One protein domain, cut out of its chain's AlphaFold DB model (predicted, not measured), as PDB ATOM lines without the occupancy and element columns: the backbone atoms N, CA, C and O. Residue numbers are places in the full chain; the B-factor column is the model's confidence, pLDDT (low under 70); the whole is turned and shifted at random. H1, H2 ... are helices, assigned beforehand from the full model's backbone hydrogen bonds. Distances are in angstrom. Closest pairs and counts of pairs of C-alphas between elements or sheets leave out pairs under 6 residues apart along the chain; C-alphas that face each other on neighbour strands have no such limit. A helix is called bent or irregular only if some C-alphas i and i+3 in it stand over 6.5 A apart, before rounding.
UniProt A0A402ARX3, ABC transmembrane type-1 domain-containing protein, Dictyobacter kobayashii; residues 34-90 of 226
ATOM      1  N   SER A  34      16.024  27.084 -19.721       62.19
ATOM      2  CA  SER A  34      16.917  26.373 -18.788       62.19
ATOM      3  C   SER A  34      16.152  25.435 -17.851       62.19
ATOM      4  O   SER A  34      16.640  24.348 -17.558       62.19
ATOM      5  N   LEU A  35      14.929  25.799 -17.452       62.41
ATOM      6  CA  LEU A  35      14.060  24.936 -16.643       62.41
ATOM      7  C   LEU A  35      13.525  23.745 -17.459       62.41
ATOM      8  O   LEU A  35      13.540  22.616 -16.973       62.41
ATOM      9  N   LEU A  36      13.148  23.968 -18.724       70.00
ATOM     10  CA  LEU A  36      12.748  22.904 -19.655       70.00
ATOM     11  C   LEU A  36      13.904  21.938 -19.969       70.00
ATOM     12  O   LEU A  36      13.707  20.723 -19.972       70.00
ATOM     13  N   ARG A  37      15.129  22.451 -20.165       71.44
ATOM     14  CA  ARG A  37      16.330  21.611 -20.325       71.44
ATOM     15  C   ARG A  37      16.610  20.769 -19.082       71.44
ATOM     16  O   ARG A  37      16.865  19.576 -19.224       71.44
ATOM     17  N   MET A  38      16.487  21.339 -17.886       70.69
ATOM     18  CA  MET A  38      16.726  20.614 -16.635       70.69
ATOM     19  C   MET A  38      15.693  19.499 -16.411       70.69
ATOM     20  O   MET A  38      16.074  18.377 -16.090       70.69
ATOM     21  N   GLY A  39      14.410  19.755 -16.694       75.25
ATOM     22  CA  GLY A  39      13.368  18.720 -16.665       75.25
ATOM     23  C   GLY A  39      13.630  17.582 -17.659       75.25
ATOM     24  O   GLY A  39      13.507  16.410 -17.306       75.25
ATOM     25  N   SER A  40      14.078  17.910 -18.877       78.44
ATOM     26  CA  SER A  40      14.428  16.901 -19.884       78.44
ATOM     27  C   SER A  40      15.644  16.054 -19.483       78.44
ATOM     28  O   SER A  40      15.627  14.846 -19.679       78.44
ATOM     29  N   GLN A  41      16.666  16.644 -18.852       79.50
ATOM     30  CA  GLN A  41      17.848  15.916 -18.376       79.50
ATOM     31  C   GLN A  41      17.527  15.001 -17.189       79.50
ATOM     32  O   GLN A  41      18.026  13.878 -17.131       79.50
ATOM     33  N   VAL A  42      16.652  15.443 -16.279       84.19
ATOM     34  CA  VAL A  42      16.171  14.608 -15.168       84.19
ATOM     35  C   VAL A  42      15.361  13.423 -15.686       84.19
ATOM     36  O   VAL A  42      15.528  12.322 -15.179       84.19
ATOM     37  N   LEU A  43      14.541  13.594 -16.725       88.25
ATOM     38  CA  LEU A  43      13.836  12.478 -17.367       88.25
ATOM     39  C   LEU A  43      14.796  11.535 -18.107       88.25
ATOM     40  O   LEU A  43      14.700  10.321 -17.946       88.25
ATOM     41  N   LEU A  44      15.747  12.082 -18.871       89.31
ATOM     42  CA  LEU A  44      16.712  11.302 -19.654       89.31
ATOM     43  C   LEU A  44      17.616  10.416 -18.793       89.31
ATOM     44  O   LEU A  44      17.978   9.330 -19.230       89.31
ATOM     45  N   ILE A  45      17.982  10.856 -17.589       91.69
ATOM     46  CA  ILE A  45      18.821  10.076 -16.666       91.69
ATOM     47  C   ILE A  45      17.956   9.309 -15.663       91.69
ATOM     48  O   ILE A  45      18.210   8.140 -15.373       91.69
ATOM     49  N   GLY A  46      16.910   9.951 -15.148       92.56
ATOM     50  CA  GLY A  46      16.055   9.412 -14.100       92.56
ATOM     51  C   GLY A  46      15.220   8.228 -14.563       92.56
ATOM     52  O   GLY A  46      15.094   7.270 -13.809       92.56
ATOM     53  N   VAL A  47      14.701   8.234 -15.796       95.00
ATOM     54  CA  VAL A  47      13.892   7.114 -16.304       95.00
ATOM     55  C   VAL A  47      14.737   5.846 -16.493       95.00
ATOM     56  O   VAL A  47      14.350   4.820 -15.936       95.00
ATOM     57  N   PRO A  48      15.899   5.863 -17.183       95.12
ATOM     58  CA  PRO A  48      16.758   4.681 -17.266       95.12
ATOM     59  C   PRO A  48      17.258   4.205 -15.905       95.12
ATOM     60  O   PRO A  48      17.298   3.002 -15.667       95.12
ATOM     61  N   LEU A  49      17.606   5.126 -14.998       95.06
ATOM     62  CA  LEU A  49      18.048   4.768 -13.651       95.06
ATOM     63  C   LEU A  49      16.924   4.106 -12.848       95.06
ATOM     64  O   LEU A  49      17.156   3.090 -12.201       95.06
ATOM     65  N   LEU A  50      15.707   4.650 -12.914       95.19
ATOM     66  CA  LEU A  50      14.526   4.070 -12.281       95.19
ATOM     67  C   LEU A  50      14.219   2.691 -12.865       95.19
ATOM     68  O   LEU A  50      13.950   1.766 -12.108       95.19
ATOM     69  N   LEU A  51      14.281   2.542 -14.190       96.12
ATOM     70  CA  LEU A  51      14.079   1.260 -14.863       96.12
ATOM     71  C   LEU A  51      15.135   0.240 -14.442       96.12
ATOM     72  O   LEU A  51      14.775  -0.883 -14.115       96.12
ATOM     73  N   LEU A  52      16.413   0.625 -14.402       95.81
ATOM     74  CA  LEU A  52      17.505  -0.230 -13.935       95.81
ATOM     75  C   LEU A  52      17.287  -0.648 -12.478       95.81
ATOM     76  O   LEU A  52      17.401  -1.826 -12.146       95.81
ATOM     77  N   LEU A  53      16.946   0.314 -11.618       95.44
ATOM     78  CA  LEU A  53      16.682   0.068 -10.208       95.44
ATOM     79  C   LEU A  53      15.490  -0.868 -10.051       95.44
ATOM     80  O   LEU A  53      15.592  -1.844  -9.324       95.44
ATOM     81  N   LEU A  54      14.395  -0.636 -10.768       96.50
ATOM     82  CA  LEU A  54      13.237  -1.517 -10.746       96.50
ATOM     83  C   LEU A  54      13.622  -2.915 -11.235       96.50
ATOM     84  O   LEU A  54      13.356  -3.881 -10.535       96.50
ATOM     85  N   LEU A  55      14.316  -3.042 -12.365       96.25
ATOM     86  CA  LEU A  55      14.677  -4.336 -12.951       96.25
ATOM     87  C   LEU A  55      15.604  -5.169 -12.051       96.25
ATOM     88  O   LEU A  55      15.532  -6.393 -12.079       96.25
ATOM     89  N   VAL A  56      16.468  -4.527 -11.260       96.12
ATOM     90  CA  VAL A  56      17.423  -5.209 -10.369       96.12
ATOM     91  C   VAL A  56      16.863  -5.383  -8.960       96.12
ATOM     92  O   VAL A  56      16.901  -6.473  -8.397       96.12
ATOM     93  N   VAL A  57      16.333  -4.314  -8.372       95.50
ATOM     94  CA  VAL A  57      15.875  -4.303  -6.979       95.50
ATOM     95  C   VAL A  57      14.566  -5.063  -6.831       95.50
ATOM     96  O   VAL A  57      14.413  -5.764  -5.839       95.50
ATOM     97  N   TYR A  58      13.647  -4.995  -7.801       94.25
ATOM     98  CA  TYR A  58      12.379  -5.725  -7.725       94.25
ATOM     99  C   TYR A  58      12.560  -7.244  -7.573       94.25
ATOM    100  O   TYR A  58      12.027  -7.779  -6.603       94.25
ATOM    101  N   PRO A  59      13.303  -7.971  -8.438       94.88
ATOM    102  CA  PRO A  59      13.454  -9.417  -8.276       94.88
ATOM    103  C   PRO A  59      14.213  -9.786  -6.996       94.88
ATOM    104  O   PRO A  59      13.863 -10.767  -6.345       94.88
ATOM    105  N   LEU A  60      15.206  -8.988  -6.585       94.81
ATOM    106  CA  LEU A  60      15.918  -9.215  -5.324       94.81
ATOM    107  C   LEU A  60      14.995  -9.030  -4.116       94.81
ATOM    108  O   LEU A  60      14.953  -9.885  -3.232       94.81
ATOM    109  N   ALA A  61      14.213  -7.951  -4.101       93.25
ATOM    110  CA  ALA A  61      13.207  -7.709  -3.080       93.25
ATOM    111  C   ALA A  61      12.155  -8.821  -3.084       93.25
ATOM    112  O   ALA A  61      11.812  -9.322  -2.021       93.25
ATOM    113  N   ALA A  62      11.703  -9.270  -4.256       91.69
ATOM    114  CA  ALA A  62      10.749 -10.360  -4.384       91.69
ATOM    115  C   ALA A  62      11.272 -11.660  -3.756       91.69
ATOM    116  O   ALA A  62      10.532 -12.303  -3.018       91.69
ATOM    117  N   ILE A  63      12.544 -12.015  -3.974       90.62
ATOM    118  CA  ILE A  63      13.174 -13.192  -3.350       90.62
ATOM    119  C   ILE A  63      13.229 -13.045  -1.825       90.62
ATOM    120  O   ILE A  63      12.886 -13.980  -1.103       90.62
ATOM    121  N   ILE A  64      13.631 -11.876  -1.321       90.25
ATOM    122  CA  ILE A  64      13.707 -11.621   0.124       90.25
ATOM    123  C   ILE A  64      12.312 -11.685   0.753       90.25
ATOM    124  O   ILE A  64      12.124 -12.350   1.769       90.25
ATOM    125  N   LEU A  65      11.321 -11.044   0.130       90.50
ATOM    126  CA  LEU A  65       9.938 -11.063   0.592       90.50
ATOM    127  C   LEU A  65       9.368 -12.483   0.576       90.50
ATOM    128  O   LEU A  65       8.747 -12.874   1.552       90.50
ATOM    129  N   GLN A  66       9.621 -13.271  -0.471       89.25
ATOM    130  CA  GLN A  66       9.200 -14.674  -0.543       89.25
ATOM    131  C   GLN A  66       9.882 -15.541   0.526       89.25
ATOM    132  O   GLN A  66       9.280 -16.483   1.030       89.25
ATOM    133  N   SER A  67      11.129 -15.231   0.889       87.75
ATOM    134  CA  SER A  67      11.843 -15.923   1.968       87.75
ATOM    135  C   SER A  67      11.199 -15.671   3.337       87.75
ATOM    136  O   SER A  67      11.085 -16.594   4.141       87.75
ATOM    137  N   VAL A  68      10.735 -14.438   3.589       89.69
ATOM    138  CA  VAL A  68      10.036 -14.054   4.831       89.69
ATOM    139  C   VAL A  68       8.572 -14.503   4.822       89.69
ATOM    140  O   VAL A  68       8.052 -14.911   5.857       89.69
ATOM    141  N   PHE A  69       7.913 -14.452   3.664       91.00
ATOM    142  CA  PHE A  69       6.510 -14.796   3.439       91.00
ATOM    143  C   PHE A  69       6.415 -15.919   2.387       91.00
ATOM    144  O   PHE A  69       6.187 -15.641   1.206       91.00
ATOM    145  N   PRO A  70       6.551 -17.200   2.783       84.88
ATOM    146  CA  PRO A  70       6.636 -18.333   1.850       84.88
ATOM    147  C   PRO A  70       5.425 -18.491   0.922       84.88
ATOM    148  O   PRO A  70       5.519 -19.103  -0.140       84.88
ATOM    149  N   ASN A  71       4.280 -17.932   1.309       86.62
ATOM    150  CA  ASN A  71       3.038 -17.999   0.549       86.62
ATOM    151  C   ASN A  71       2.717 -16.692  -0.193       86.62
ATOM    152  O   ASN A  71       1.578 -16.510  -0.596       86.62
ATOM    153  N   LEU A  72       3.658 -15.757  -0.362       86.44
ATOM    154  CA  LEU A  72       3.362 -14.461  -0.983       86.44
ATOM    155  C   LEU A  72       2.992 -14.581  -2.470       86.44
ATOM    156  O   LEU A  72       2.087 -13.893  -2.932       86.44
ATOM    157  N   TYR A  73       3.672 -15.465  -3.203       86.00
ATOM    158  CA  TYR A  73       3.441 -15.691  -4.637       86.00
ATOM    159  C   TYR A  73       2.652 -16.976  -4.948       86.00
ATOM    160  O   TYR A  73       2.679 -17.457  -6.081       86.00
ATOM    161  N   THR A  74       1.962 -17.570  -3.966       86.31
ATOM    162  CA  THR A  74       1.116 -18.756  -4.191       86.31
ATOM    163  C   THR A  74      -0.301 -18.352  -4.634       86.31
ATOM    164  O   THR A  74      -0.708 -17.208  -4.429       86.31
ATOM    165  N   PRO A  75      -1.097 -19.268  -5.232       85.12
ATOM    166  CA  PRO A  75      -2.458 -18.958  -5.692       85.12
ATOM    167  C   PRO A  75      -3.410 -18.444  -4.598       85.12
ATOM    168  O   PRO A  75      -4.392 -17.775  -4.908       85.12
ATOM    169  N   ALA A  76      -3.123 -18.752  -3.329       85.88
ATOM    170  CA  ALA A  76      -3.830 -18.243  -2.159       85.88
ATOM    171  C   ALA A  76      -2.837 -17.476  -1.266       85.88
ATOM    172  O   ALA A  76      -2.299 -18.055  -0.313       85.88
ATOM    173  N   PRO A  77      -2.555 -16.201  -1.586       84.44
ATOM    174  CA  PRO A  77      -1.488 -15.468  -0.934       84.44
ATOM    175  C   PRO A  77      -1.814 -15.200   0.533       84.44
ATOM    176  O   PRO A  77      -2.916 -14.768   0.876       84.44
ATOM    177  N   ASN A  78      -0.836 -15.430   1.407       85.88
ATOM    178  CA  ASN A  78      -0.933 -15.045   2.809       85.88
ATOM    179  C   ASN A  78       0.351 -14.366   3.292       85.88
ATOM    180  O   ASN A  78       1.454 -14.684   2.856       85.88
ATOM    181  N   LEU A  79       0.180 -13.409   4.205       85.19
ATOM    182  CA  LEU A  79       1.260 -12.621   4.807       85.19
ATOM    183  C   LEU A  79       1.725 -13.236   6.132       85.19
ATOM    184  O   LEU A  79       2.095 -12.519   7.060       85.19
ATOM    185  N   VAL A  80       1.667 -14.563   6.249       86.25
ATOM    186  CA  VAL A  80       2.152 -15.248   7.447       86.25
ATOM    187  C   VAL A  80       3.677 -15.327   7.351       86.25
ATOM    188  O   VAL A  80       4.184 -15.948   6.413       86.25
ATOM    189  N   PRO A  81       4.422 -14.694   8.277       85.88
ATOM    190  CA  PRO A  81       5.868 -14.813   8.284       85.88
ATOM    191  C   PRO A  81       6.266 -16.250   8.631       85.88
ATOM    192  O   PRO A  81       5.737 -16.838   9.576       85.88
ATOM    193  N   GLY A  82       7.202 -16.811   7.870       85.00
ATOM    194  CA  GLY A  82       7.670 -18.185   8.020       85.00
ATOM    195  C   GLY A  82       9.191 -18.272   8.007       85.00
ATOM    196  O   GLY A  82       9.867 -17.507   7.329       85.00
ATOM    197  N   TRP A  83       9.736 -19.235   8.751       82.44
ATOM    198  CA  TRP A  83      11.176 -19.535   8.773       82.44
ATOM    199  C   TRP A  83      11.517 -20.779   7.947       82.44
ATOM    200  O   TRP A  83      12.648 -21.261   7.991       82.44
ATOM    201  N   ASP A  84      10.551 -21.310   7.197       82.56
ATOM    202  CA  ASP A  84      10.664 -22.586   6.489       82.56
ATOM    203  C   ASP A  84      11.803 -22.583   5.468       82.56
ATOM    204  O   ASP A  84      12.535 -23.565   5.367       82.56
ATOM    205  N   ALA A  85      12.029 -21.458   4.779       80.50
ATOM    206  CA  ALA A  85      13.150 -21.292   3.855       80.50
ATOM    207  C   ALA A  85      14.510 -21.429   4.568       80.50
ATOM    208  O   ALA A  85      15.401 -22.132   4.094       80.50
ATOM    209  N   LEU A  86      14.659 -20.822   5.749       80.19
ATOM    210  CA  LEU A  86      15.884 -20.905   6.553       80.19
ATOM    211  C   LEU A  86      16.057 -22.286   7.195       80.19
ATOM    212  O   LEU A  86      17.170 -22.802   7.271       80.19
ATOM    213  N   GLN A  87      14.961 -22.924   7.607       81.88
ATOM    214  CA  GLN A  87      14.986 -24.302   8.099       81.88
ATOM    215  C   GLN A  87      15.319 -25.301   6.982       81.88
ATOM    216  O   GLN A  87      16.009 -26.285   7.231       81.88
ATOM    217  N   ALA A  88      14.878 -25.059   5.746       79.81
ATOM    218  CA  ALA A  88      15.231 -25.890   4.598       79.81
ATOM    219  C   ALA A  88      16.740 -25.846   4.302       79.81
ATOM    220  O   ALA A  88      17.330 -26.880   3.979       79.81
ATOM    221  N   LEU A  89      17.386 -24.688   4.498       79.31
ATOM    222  CA  LEU A  89      18.840 -24.550   4.354       79.31
ATOM    223  C   LEU A  89      19.614 -25.430   5.344       79.31
ATOM    224  O   LEU A  89      20.628 -26.008   4.964       79.31
ATOM    225  N   THR A  90      19.139 -25.564   6.586       79.06
ATOM    226  CA  THR A  90      19.843 -26.312   7.645       79.06
ATOM    227  C   THR A  90      19.459 -27.788   7.721       79.06
ATOM    228  O   THR A  90      20.273 -28.608   8.137       79.06
TER     229      THR A  90
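AT A GLANCE: This is residues 34 to 90 of the 226 residues of the protein "ABC transmembrane type-1 domain-containing protein" of Dictyobacter kobayashii (UniProt A0A402ARX3). One long helix, H1, kinked part way, makes the length; at its last residues the chain loops out to one side through residues 69 to 83, and a short helix, H2, turns off to the other side. Residues 34 to 61 of H1 stick out free. The printed part has 57 residues with two named helices, H1 then H2, and no named strand; the class is all helix. It is extended, with a radius of gyration of the C-alphas of 18.5 A and spans of 57 by 25 by 14 A.

HOW THE PARTS SIT: H1, residues 34 to 68, has a kink of 30 degrees near residue 58. It is neither bent nor irregular, but only just: C-alphas 56 and 59 are 6.2 A apart. With residues 67 to 68 alone it only just touches H2, residues 84 to 90, with 3 pairs of C-alphas within 8 A; the closest C-alphas, of Ser 67 and Ala 85, are 5.8 A apart. Their lines stand at a steep tilt of 68 degrees, only just short of about perpendicular, the same way. Every O i to N i+4 pair is within hydrogen-bond range in H2, and 28 of 31 in H1.

IN THESE COORDINATES: H1 is 47.3 A long, from C-alpha 34 at (16.917, 26.373, -18.788) to C-alpha 68 at (10.036, -14.054, 4.831). H2 is 10.0 A long and ends at C-alpha 90, (19.843, -26.312, 7.645).

THE WHOLE: The two C-alphas farthest apart, of Ser 34 and Thr 90, are 59.0 A apart. The printed part has no cut; the link from H1 to H2, 15 residues, is long. Residues 34 to 35 have pLDDT under 70.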